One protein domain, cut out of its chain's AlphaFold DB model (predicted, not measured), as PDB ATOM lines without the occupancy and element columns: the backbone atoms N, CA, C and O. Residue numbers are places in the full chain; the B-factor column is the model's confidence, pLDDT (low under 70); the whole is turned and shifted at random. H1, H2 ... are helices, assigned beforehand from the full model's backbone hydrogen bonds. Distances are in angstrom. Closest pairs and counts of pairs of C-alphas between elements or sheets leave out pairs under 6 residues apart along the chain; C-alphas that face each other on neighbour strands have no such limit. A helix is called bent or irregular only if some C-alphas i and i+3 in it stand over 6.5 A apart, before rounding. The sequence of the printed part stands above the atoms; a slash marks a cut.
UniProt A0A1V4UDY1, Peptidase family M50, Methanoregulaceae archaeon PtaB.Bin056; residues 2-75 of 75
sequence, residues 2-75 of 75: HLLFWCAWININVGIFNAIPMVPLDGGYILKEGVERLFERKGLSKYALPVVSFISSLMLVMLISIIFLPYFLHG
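This is residues 2 to 75 of the 75 residues of the protein "Peptidase family M50" of Methanoregulaceae archaeon PtaB.Bin056 (UniProt A0A1V4UDY1). The model is a flat, wide V of three helices: the longest, H3, makes one limb, and H2, continued end to end by H1, makes the other. H2 and H3 meet as a helical hairpin at the point of the V, while residues 2 to 14 of H1 and residues 61 to 75, of which 61 to 73 belong to H3, stick out free at the open end. The printed part has 74 residues with H1, H2 and H3 in that order, no named strand, and the class all helix. It is only just loose, close to extended, with a radius of gyration of the C-alphas of 16.7 A, and spans 51 by 42 by 14 A.

Start at H3, residues 45 to 73, which has a kink of 44 degrees near residue 67. It is irregular, but only just: C-alphas 46 and 49 are 6.7 A apart. With residues 45 to 56 alone it touches H2, residues 26 to 40; the closest C-alphas, of Phe 39 and Ser 45, are 5.0 A apart. This hairpin has a steep tilt of 39 degrees, opposite ways. H1, residues 2 to 18, is close to H2 but not clearly touching, the closest C-alphas being those of Asn 18 and Asp 26, at 5.3 A. They run the same way at a shallow tilt of 32 degrees. H1 and H3 are apart. Every O i to N i+4 pair is within hydrogen-bond range in H1 and H2, and 20 of 25 in H3.

Find C-alpha 45 at (139.454, 109.489, 77.183); from there H3 runs 41.4 A to C-alpha 73 at (157.024, 146.904, 75.511). H2 runs 20.9 A from C-alpha 26 to C-alpha 40. Look for C-alpha 2 at (119.866, 153.067, 85.626), where H1 begins its 24.3 A.

The C-alphas farthest apart, of His 2 and Gly 43, are 52.9 A apart. The printed part has no cut. The link from H2 to H3 is tight and that from H1 to H2 short. Mean pLDDT of the printed part is 87.7, with residue 75 under 70.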
ATOM      1  N   HIS A   2     118.444 153.461  85.709       78.69
ATOM      2  CA  HIS A   2     119.866 153.067  85.626       78.69
ATOM      3  C   HIS A   2     120.214 151.712  86.275       78.69
ATOM      4  O   HIS A   2     121.102 151.027  85.786       78.69
ATOM      5  N   LEU A   3     119.501 151.279  87.322       88.38
ATOM      6  CA  LEU A   3     119.773 150.005  88.009       88.38
ATOM      7  C   LEU A   3     119.596 148.773  87.110       88.38
ATOM      8  O   LEU A   3     120.484 147.933  87.078       88.38
ATOM      9  N   LEU A   4     118.504 148.676  86.338       87.75
ATOM     10  CA  LEU A   4     118.317 147.548  85.412       87.75
ATOM     11  C   LEU A   4     119.396 147.528  84.326       87.75
ATOM     12  O   LEU A   4     119.868 146.456  83.967       87.75
ATOM     13  N   PHE A   5     119.802 148.704  83.839       91.38
ATOM     14  CA  PHE A   5     120.885 148.820  82.868       91.38
ATOM     15  C   PHE A   5     122.204 148.280  83.440       91.38
ATOM     16  O   PHE A   5     122.826 147.415  82.828       91.38
ATOM     17  N   TRP A   6     122.592 148.720  84.639       92.50
ATOM     18  CA  TRP A   6     123.809 148.244  85.299       92.50
ATOM     19  C   TRP A   6     123.743 146.754  85.646       92.50
ATOM     20  O   TRP A   6     124.704 146.032  85.393       92.50
ATOM     21  N   CYS A   7     122.608 146.267  86.154       92.12
ATOM     22  CA  CYS A   7     122.415 144.845  86.438       92.12
ATOM     23  C   CYS A   7     122.533 143.994  85.167       92.12
ATOM     24  O   CYS A   7     123.232 142.983  85.184       92.12
ATOM     25  N   ALA A   8     121.892 144.399  84.066       92.38
ATOM     26  CA  ALA A   8     121.990 143.695  82.790       92.38
ATOM     27  C   ALA A   8     123.431 143.706  82.256       92.38
ATOM     28  O   ALA A   8     123.951 142.663  81.868       92.38
ATOM     29  N   TRP A   9     124.102 144.860  82.307       94.81
ATOM     30  CA  TRP A   9     125.482 145.010  81.850       94.81
ATOM     31  C   TRP A   9     126.456 144.120  82.631       94.81
ATOM     32  O   TRP A   9     127.255 143.403  82.030       94.81
ATOM     33  N   ILE A  10     126.372 144.113  83.965       93.19
ATOM     34  CA  ILE A  10     127.228 143.274  84.815       93.19
ATOM     35  C   ILE A  10     126.959 141.787  84.555       93.19
ATOM     36  O   ILE A  10     127.912 141.028  84.399       93.19
ATOM     37  N   ASN A  11     125.692 141.371  84.438       93.50
ATOM     38  CA  ASN A  11     125.343 139.975  84.150       93.50
ATOM     39  C   ASN A  11     125.898 139.502  82.801       93.50
ATOM     40  O   ASN A  11     126.412 138.390  82.718       93.50
ATOM     41  N   ILE A  12     125.849 140.343  81.763       94.38
ATOM     42  CA  ILE A  12     126.438 140.019  80.454       94.38
ATOM     43  C   ILE A  12     127.954 139.839  80.577       94.38
ATOM     44  O   ILE A  12     128.488 138.850  80.084       94.38
ATOM     45  N   ASN A  13     128.647 140.750  81.267       94.06
ATOM     46  CA  ASN A  13     130.094 140.644  81.458       94.06
ATOM     47  C   ASN A  13     130.463 139.372  82.233       94.06
ATOM     48  O   ASN A  13     131.292 138.596  81.768       94.06
ATOM     49  N   VAL A  14     129.815 139.114  83.374       91.44
ATOM     50  CA  VAL A  14     130.049 137.904  84.181       91.44
ATOM     51  C   VAL A  14     129.739 136.636  83.384       91.44
ATOM     52  O   VAL A  14     130.508 135.681  83.444       91.44
ATOM     53  N   GLY A  15     128.669 136.636  82.585       91.06
ATOM     54  CA  GLY A  15     128.335 135.524  81.696       91.06
ATOM     55  C   GLY A  15     129.430 135.246  80.663       91.06
ATOM     56  O   GLY A  15     129.812 134.094  80.474       91.06
ATOM     57  N   ILE A  16     129.990 136.292  80.045       90.75
ATOM     58  CA  ILE A  16     131.113 136.163  79.104       90.75
ATOM     59  C   ILE A  16     132.357 135.621  79.815       90.75
ATOM     60  O   ILE A  16     132.993 134.708  79.295       90.75
ATOM     61  N   PHE A  17     132.687 136.130  81.008       89.56
ATOM     62  CA  PHE A  17     133.816 135.627  81.794       89.56
ATOM     63  C   PHE A  17     133.642 134.149  82.164       89.56
ATOM     64  O   PHE A  17     134.574 133.371  81.987       89.56
ATOM     65  N   ASN A  18     132.450 133.729  82.595       89.81
ATOM     66  CA  ASN A  18     132.179 132.326  82.916       89.81
ATOM     67  C   ASN A  18     132.214 131.409  81.691       89.81
ATOM     68  O   ASN A  18     132.530 130.234  81.833       89.81
ATOM     69  N   ALA A  19     131.941 131.922  80.492       88.25
ATOM     70  CA  ALA A  19     132.015 131.145  79.257       88.25
ATOM     71  C   ALA A  19     133.454 130.923  78.741       88.25
ATOM     72  O   ALA A  19     133.640 130.191  77.765       88.25
ATOM     73  N   ILE A  20     134.478 131.519  79.365       88.69
ATOM     74  CA  ILE A  20     135.879 131.319  78.971       88.69
ATOM     75  C   ILE A  20     136.280 129.851  79.224       88.69
ATOM     76  O   ILE A  20     136.000 129.315  80.299       88.69
ATOM     77  N   PRO A  21     136.965 129.186  78.271       83.94
ATOM     78  CA  PRO A  21     137.377 127.786  78.383       83.94
ATOM     79  C   PRO A  21     138.563 127.591  79.345       83.94
ATOM     80  O   PRO A  21     139.666 127.214  78.950       83.94
ATOM     81  N   MET A  22     138.344 127.861  80.629       88.12
ATOM     82  CA  MET A  22     139.340 127.767  81.695       88.12
ATOM     83  C   MET A  22     138.688 127.219  82.961       88.12
ATOM     84  O   MET A  22     137.612 127.653  83.335       88.12
ATOM     85  N   VAL A  23     139.331 126.283  83.653       82.12
ATOM     86  CA  VAL A  23     138.868 125.781  84.957       82.12
ATOM     87  C   VAL A  23     139.353 126.763  86.034       82.12
ATOM     88  O   VAL A  23     140.550 127.058  86.044       82.12
ATOM     89  N   PRO A  24     138.487 127.301  86.922       77.50
ATOM     90  CA  PRO A  24     137.180 126.786  87.360       77.50
ATOM     91  C   PRO A  24     135.931 127.425  86.711       77.50
ATOM     92  O   PRO A  24     134.843 127.267  87.253       77.50
ATOM     93  N   LEU A  25     136.055 128.156  85.601       87.38
ATOM     94  CA  LEU A  25     134.918 128.782  84.910       87.38
ATOM     95  C   LEU A  25     134.054 127.716  84.207       87.38
ATOM     96  O   LEU A  25     134.552 126.664  83.789       87.38
ATOM     97  N   ASP A  26     132.762 128.005  84.038       87.75
ATOM     98  CA  ASP A  26     131.787 127.081  83.437       87.75
ATOM     99  C   ASP A  26     132.187 126.637  82.019       87.75
ATOM    100  O   ASP A  26     132.060 125.464  81.662       87.75
ATOM    101  N   GLY A  27     132.767 127.538  81.223       86.50
ATOM    102  CA  GLY A  27     133.283 127.251  79.886       86.50
ATOM    103  C   GLY A  27     134.397 126.202  79.884       86.50
ATOM    104  O   GLY A  27     134.503 125.419  78.939       86.50
ATOM    105  N   GLY A  28     135.197 126.124  80.953       88.81
ATOM    106  CA  GLY A  28     136.211 125.087  81.134       88.81
ATOM    107  C   GLY A  28     135.604 123.699  81.340       88.81
ATOM    108  O   GLY A  28     136.090 122.725  80.763       88.81
ATOM    109  N   TYR A  29     134.512 123.601  82.102       89.00
ATOM    110  CA  TYR A  29     133.786 122.342  82.302       89.00
ATOM    111  C   TYR A  29     133.024 121.903  81.049       89.00
ATOM    112  O   TYR A  29     133.072 120.726  80.697       89.00
ATOM    113  N   ILE A  30     132.402 122.842  80.327       90.06
ATOM    114  CA  ILE A  30     131.755 122.560  79.036       90.06
ATOM    115  C   ILE A  30     132.791 122.047  78.027       90.06
ATOM    116  O   ILE A  30     132.552 121.054  77.336       90.06
ATOM    117  N   LEU A  31     133.969 122.681  77.965       90.50
ATOM    118  CA  LEU A  31     135.062 122.217  77.113       90.50
ATOM    119  C   LEU A  31     135.558 120.831  77.549       90.50
ATOM    120  O   LEU A  31     135.781 119.978  76.692       90.50
ATOM    121  N   LYS A  32     135.674 120.573  78.857       89.00
ATOM    122  CA  LYS A  32     136.023 119.253  79.401       89.00
ATOM    123  C   LYS A  32     135.073 118.167  78.915       89.00
ATOM    124  O   LYS A  32     135.530 117.187  78.335       89.00
ATOM    125  N   GLU A  33     133.774 118.361  79.107       89.94
ATOM    126  CA  GLU A  33     132.744 117.391  78.729       89.94
ATOM    127  C   GLU A  33     132.695 117.190  77.204       89.94
ATOM    128  O   GLU A  33     132.564 116.065  76.715       89.94
ATOM    129  N   GLY A  34     132.865 118.267  76.431       89.62
ATOM    130  CA  GLY A  34     132.959 118.204  74.972       89.62
ATOM    131  C   GLY A  34     134.172 117.400  74.494       89.62
ATOM    132  O   GLY A  34     134.035 116.522  73.639       89.62
ATOM    133  N   VAL A  35     135.351 117.657  75.068       89.25
ATOM    134  CA  VAL A  35     136.585 116.923  74.754       89.25
ATOM    135  C   VAL A  35     136.477 115.466  75.204       89.25
ATOM    136  O   VAL A  35     136.836 114.582  74.432       89.25
ATOM    137  N   GLU A  36     135.936 115.192  76.392       89.81
ATOM    138  CA  GLU A  36     135.699 113.830  76.885       89.81
ATOM    139  C   GLU A  36     134.818 113.040  75.913       89.81
ATOM    140  O   GLU A  36     135.248 111.987  75.451       89.81
ATOM    141  N   ARG A  37     133.670 113.581  75.486       89.25
ATOM    142  CA  ARG A  37     132.784 112.923  74.505       89.25
ATOM    143  C   ARG A  37     133.452 112.692  73.148       89.25
ATOM    144  O   ARG A  37     133.249 111.652  72.515       89.25
ATOM    145  N   LEU A  38     134.246 113.652  72.672       88.56
ATOM    146  CA  LEU A  38     134.980 113.524  71.407       88.56
ATOM    147  C   LEU A  38     136.073 112.451  71.481       88.56
ATOM    148  O   LEU A  38     136.279 111.712  70.516       88.56
ATOM    149  N   PHE A  39     136.773 112.363  72.612       87.69
ATOM    150  CA  PHE A  39     137.862 111.412  72.826       87.69
ATOM    151  C   PHE A  39     137.350 110.020  73.197       87.69
ATOM    152  O   PHE A  39     137.976 109.032  72.816       87.69
ATOM    153  N   GLU A  40     136.204 109.920  73.867       86.81
ATOM    154  CA  GLU A  40     135.519 108.664  74.177       86.81
ATOM    155  C   GLU A  40     135.161 107.906  72.896       86.81
ATOM    156  O   GLU A  40     135.483 106.726  72.768       86.81
ATOM    157  N   ARG A  41     134.661 108.612  71.872       83.44
ATOM    158  CA  ARG A  41     134.434 108.040  70.531       83.44
ATOM    159  C   ARG A  41     135.687 107.438  69.887       83.44
ATOM    160  O   ARG A  41     135.563 106.590  69.011       83.44
ATOM    161  N   LYS A  42     136.884 107.881  70.284       81.06
ATOM    162  CA  LYS A  42     138.179 107.396  69.776       81.06
ATOM    163  C   LYS A  42     138.917 106.477  70.760       81.06
ATOM    164  O   LYS A  42     140.038 106.078  70.464       81.06
ATOM    165  N   GLY A  43     138.337 106.164  71.924       82.25
ATOM    166  CA  GLY A  43     138.998 105.375  72.974       82.25
ATOM    167  C   GLY A  43     140.174 106.087  73.661       82.25
ATOM    168  O   GLY A  43     141.018 105.439  74.274       82.25
ATOM    169  N   LEU A  44     140.257 107.417  73.560       84.19
ATOM    170  CA  LEU A  44     141.377 108.233  74.049       84.19
ATOM    171  C   LEU A  44     141.023 109.053  75.303       84.19
ATOM    172  O   LEU A  44     141.714 110.022  75.605       84.19
ATOM    173  N   SER A  45     139.976 108.692  76.051       79.50
ATOM    174  CA  SER A  45     139.454 109.489  77.183       79.50
ATOM    175  C   SER A  45     140.522 109.907  78.209       79.50
ATOM    176  O   SER A  45     140.457 111.011  78.746       79.50
ATOM    177  N   LYS A  46     141.575 109.097  78.399       81.12
ATOM    178  CA  LYS A  46     142.757 109.410  79.227       81.12
ATOM    179  C   LYS A  46     143.424 110.753  78.885       81.12
ATOM    180  O   LYS A  46     143.991 111.389  79.770       81.12
ATOM    181  N   TYR A  47     143.388 111.177  77.622       83.94
ATOM    182  CA  TYR A  47     144.026 112.413  77.165       83.94
ATOM    183  C   TYR A  47     143.114 113.639  77.264       83.94
ATOM    184  O   TYR A  47     143.607 114.757  77.149       83.94
ATOM    185  N   ALA A  48     141.815 113.466  77.520       84.88
ATOM    186  CA  ALA A  48     140.885 114.586  77.602       84.88
ATOM    187  C   ALA A  48     141.257 115.545  78.745       84.88
ATOM    188  O   ALA A  48     141.429 116.738  78.518       84.88
ATOM    189  N   LEU A  49     141.492 115.018  79.950       85.31
ATOM    190  CA  LEU A  49     141.889 115.809  81.123       85.31
ATOM    191  C   LEU A  49     143.159 116.655  80.906       85.31
ATOM    192  O   LEU A  49     143.096 117.866  81.133       85.31
ATOM    193  N   PRO A  50     144.302 116.090  80.462       88.31
ATOM    194  CA  PRO A  50     145.503 116.886  80.234       88.31
ATOM    195  C   PRO A  50     145.340 117.890  79.087       88.31
ATOM    196  O   PRO A  50     145.876 118.988  79.188       88.31
ATOM    197  N   VAL A  51     144.565 117.579  78.039       87.88
ATOM    198  CA  VAL A  51     144.272 118.534  76.952       87.88
ATOM    199  C   VAL A  51     143.480 119.731  77.472       87.88
ATOM    200  O   VAL A  51     143.828 120.874  77.192       87.88
ATOM    201  N   VAL A  52     142.446 119.485  78.272       88.81
ATOM    202  CA  VAL A  52     141.608 120.538  78.862       88.81
ATOM    203  C   VAL A  52     142.419 121.391  79.834       88.81
ATOM    204  O   VAL A  52     142.349 122.617  79.793       88.81
ATOM    205  N   SER A  53     143.235 120.753  80.679       88.44
ATOM    206  CA  SER A  53     144.134 121.449  81.603       88.44
ATOM    207  C   SER A  53     145.161 122.302  80.856       88.44
ATOM    208  O   SER A  53     145.389 123.453  81.225       88.44
ATOM    209  N   PHE A  54     145.711 121.789  79.753       91.38
ATOM    210  CA  PHE A  54     146.617 122.535  78.889       91.38
ATOM    211  C   PHE A  54     145.932 123.759  78.270       91.38
ATOM    212  O   PHE A  54     146.458 124.864  78.393       91.38
ATOM    213  N   ILE A  55     144.734 123.599  77.696       90.56
ATOM    214  CA  ILE A  55     143.938 124.710  77.144       90.56
ATOM    215  C   ILE A  55     143.652 125.762  78.225       90.56
ATOM    216  O   ILE A  55     143.881 126.949  78.004       90.56
ATOM    217  N   SER A  56     143.237 125.325  79.415       90.06
ATOM    218  CA  SER A  56     142.983 126.200  80.562       90.06
ATOM    219  C   SER A  56     144.236 126.979  80.977       90.06
ATOM    220  O   SER A  56     144.163 128.182  81.229       90.06
ATOM    221  N   SER A  57     145.397 126.317  81.025       89.00
ATOM    222  CA  SER A  57     146.672 126.961  81.360       89.00
ATOM    223  C   SER A  57     147.100 127.977  80.297       89.00
ATOM    224  O   SER A  57     147.520 129.079  80.637       89.00
ATOM    225  N   LEU A  58     146.907 127.656  79.013       92.19
ATOM    226  CA  LEU A  58     147.179 128.556  77.894       92.19
ATOM    227  C   LEU A  58     146.309 129.809  77.962       92.19
ATOM    228  O   LEU A  58     146.815 130.913  77.781       92.19
ATOM    229  N   MET A  59     145.016 129.648  78.247       90.88
ATOM    230  CA  MET A  59     144.095 130.769  78.439       90.88
ATOM    231  C   MET A  59     144.549 131.671  79.589       90.88
ATOM    232  O   MET A  59     144.522 132.892  79.458       90.88
ATOM    233  N   LEU A  60     145.025 131.089  80.691       89.94
ATOM    234  CA  LEU A  60     145.520 131.845  81.841       89.94
ATOM    235  C   LEU A  60     146.783 132.629  81.482       89.94
ATOM    236  O   LEU A  60     146.868 133.821  81.769       89.94
ATOM    237  N   VAL A  61     147.726 131.994  80.785       91.38
ATOM    238  CA  VAL A  61     148.928 132.664  80.273       91.38
ATOM    239  C   VAL A  61     148.554 133.790  79.312       91.38
ATOM    240  O   VAL A  61     149.130 134.869  79.408       91.38
ATOM    241  N   MET A  62     147.566 133.592  78.436       90.06
ATOM    242  CA  MET A  62     147.081 134.639  77.533       90.06
ATOM    243  C   MET A  62     146.496 135.831  78.299       90.06
ATOM    244  O   MET A  62     146.883 136.965  78.020       90.06
ATOM    245  N   LEU A  63     145.636 135.601  79.295       89.94
ATOM    246  CA  LEU A  63     145.074 136.678  80.121       89.94
ATOM    247  C   LEU A  63     146.161 137.459  80.865       89.94
ATOM    248  O   LEU A  63     146.148 138.688  80.865       89.94
ATOM    249  N   ILE A  64     147.132 136.756  81.452       90.06
ATOM    250  CA  ILE A  64     148.286 137.384  82.103       90.06
ATOM    251  C   ILE A  64     149.100 138.169  81.073       90.06
ATOM    252  O   ILE A  64     149.459 139.316  81.318       90.06
ATOM    253  N   SER A  65     149.349 137.599  79.893       89.06
ATOM    254  CA  SER A  65     150.136 138.262  78.852       89.06
ATOM    255  C   SER A  65     149.514 139.585  78.411       89.06
ATOM    256  O   SER A  65     150.246 140.548  78.251       89.06
ATOM    257  N   ILE A  66     148.184 139.693  78.316       89.31
ATOM    258  CA  ILE A  66     147.506 140.956  77.975       89.31
ATOM    259  C   ILE A  66     147.839 142.056  78.988       89.31
ATOM    260  O   ILE A  66     147.992 143.218  78.614       89.31
ATOM    261  N   ILE A  67     147.978 141.690  80.262       88.88
ATOM    262  CA  ILE A  67     148.352 142.623  81.321       88.88
ATOM    263  C   ILE A  67     149.845 142.939  81.238       88.88
ATOM    264  O   ILE A  67     150.197 144.107  81.256       88.88
ATOM    265  N   PHE A  68     150.720 141.934  81.130       89.00
ATOM    266  CA  PHE A  68     152.180 142.090  81.247       89.00
ATOM    267  C   PHE A  68     152.888 142.590  79.974       89.00
ATOM    268  O   PHE A  68     153.877 143.314  80.070       89.00
ATOM    269  N   LEU A  69     152.395 142.239  78.784       87.94
ATOM    270  CA  LEU A  69     152.968 142.620  77.488       87.94
ATOM    271  C   LEU A  69     153.137 144.143  77.315       87.94
ATOM    272  O   LEU A  69     154.231 144.558  76.930       87.94
ATOM    273  N   PRO A  70     152.139 145.003  77.614       86.81
ATOM    274  CA  PRO A  70     152.321 146.447  77.486       86.81
ATOM    275  C   PRO A  70     153.363 147.010  78.460       86.81
ATOM    276  O   PRO A  70     154.006 147.997  78.111       86.81
ATOM    277  N   TYR A  71     153.565 146.398  79.635       88.06
ATOM    278  CA  TYR A  71     154.623 146.819  80.562       88.06
ATOM    279  C   TYR A  71     156.014 146.465  80.042       88.06
ATOM    280  O   TYR A  71     156.943 147.236  80.238       88.06
ATOM    281  N   PHE A  72     156.163 145.322  79.368       85.88
ATOM    282  CA  PHE A  72     157.446 144.920  78.790       85.88
ATOM    283  C   PHE A  72     157.809 145.736  77.541       85.88
ATOM    284  O   PHE A  72     158.979 146.000  77.300       85.88
ATOM    285  N   LEU A  73     156.812 146.138  76.744       83.69
ATOM    286  CA  LEU A  73     157.024 146.904  75.511       83.69
ATOM    287  C   LEU A  73     157.243 148.410  75.735       83.69
ATOM    288  O   LEU A  73     157.811 149.059  74.861       83.69
ATOM    289  N   HIS A  74     156.781 148.969  76.858       75.06
ATOM    290  CA  HIS A  74     156.989 150.381  77.220       75.06
ATOM    291  C   HIS A  74     158.063 150.594  78.304       75.06
ATOM    292  O   HIS A  74     158.249 151.732  78.742       75.06
ATOM    293  N   GLY A  75     158.709 149.520  78.768       56.12
ATOM    294  CA  GLY A  75     159.824 149.553  79.720       56.12
ATOM    295  C   GLY A  75     161.191 149.657  79.060       56.12
ATOM    296  O   GLY A  75     161.279 149.492  77.823       56.12
TER     297      GLY A  75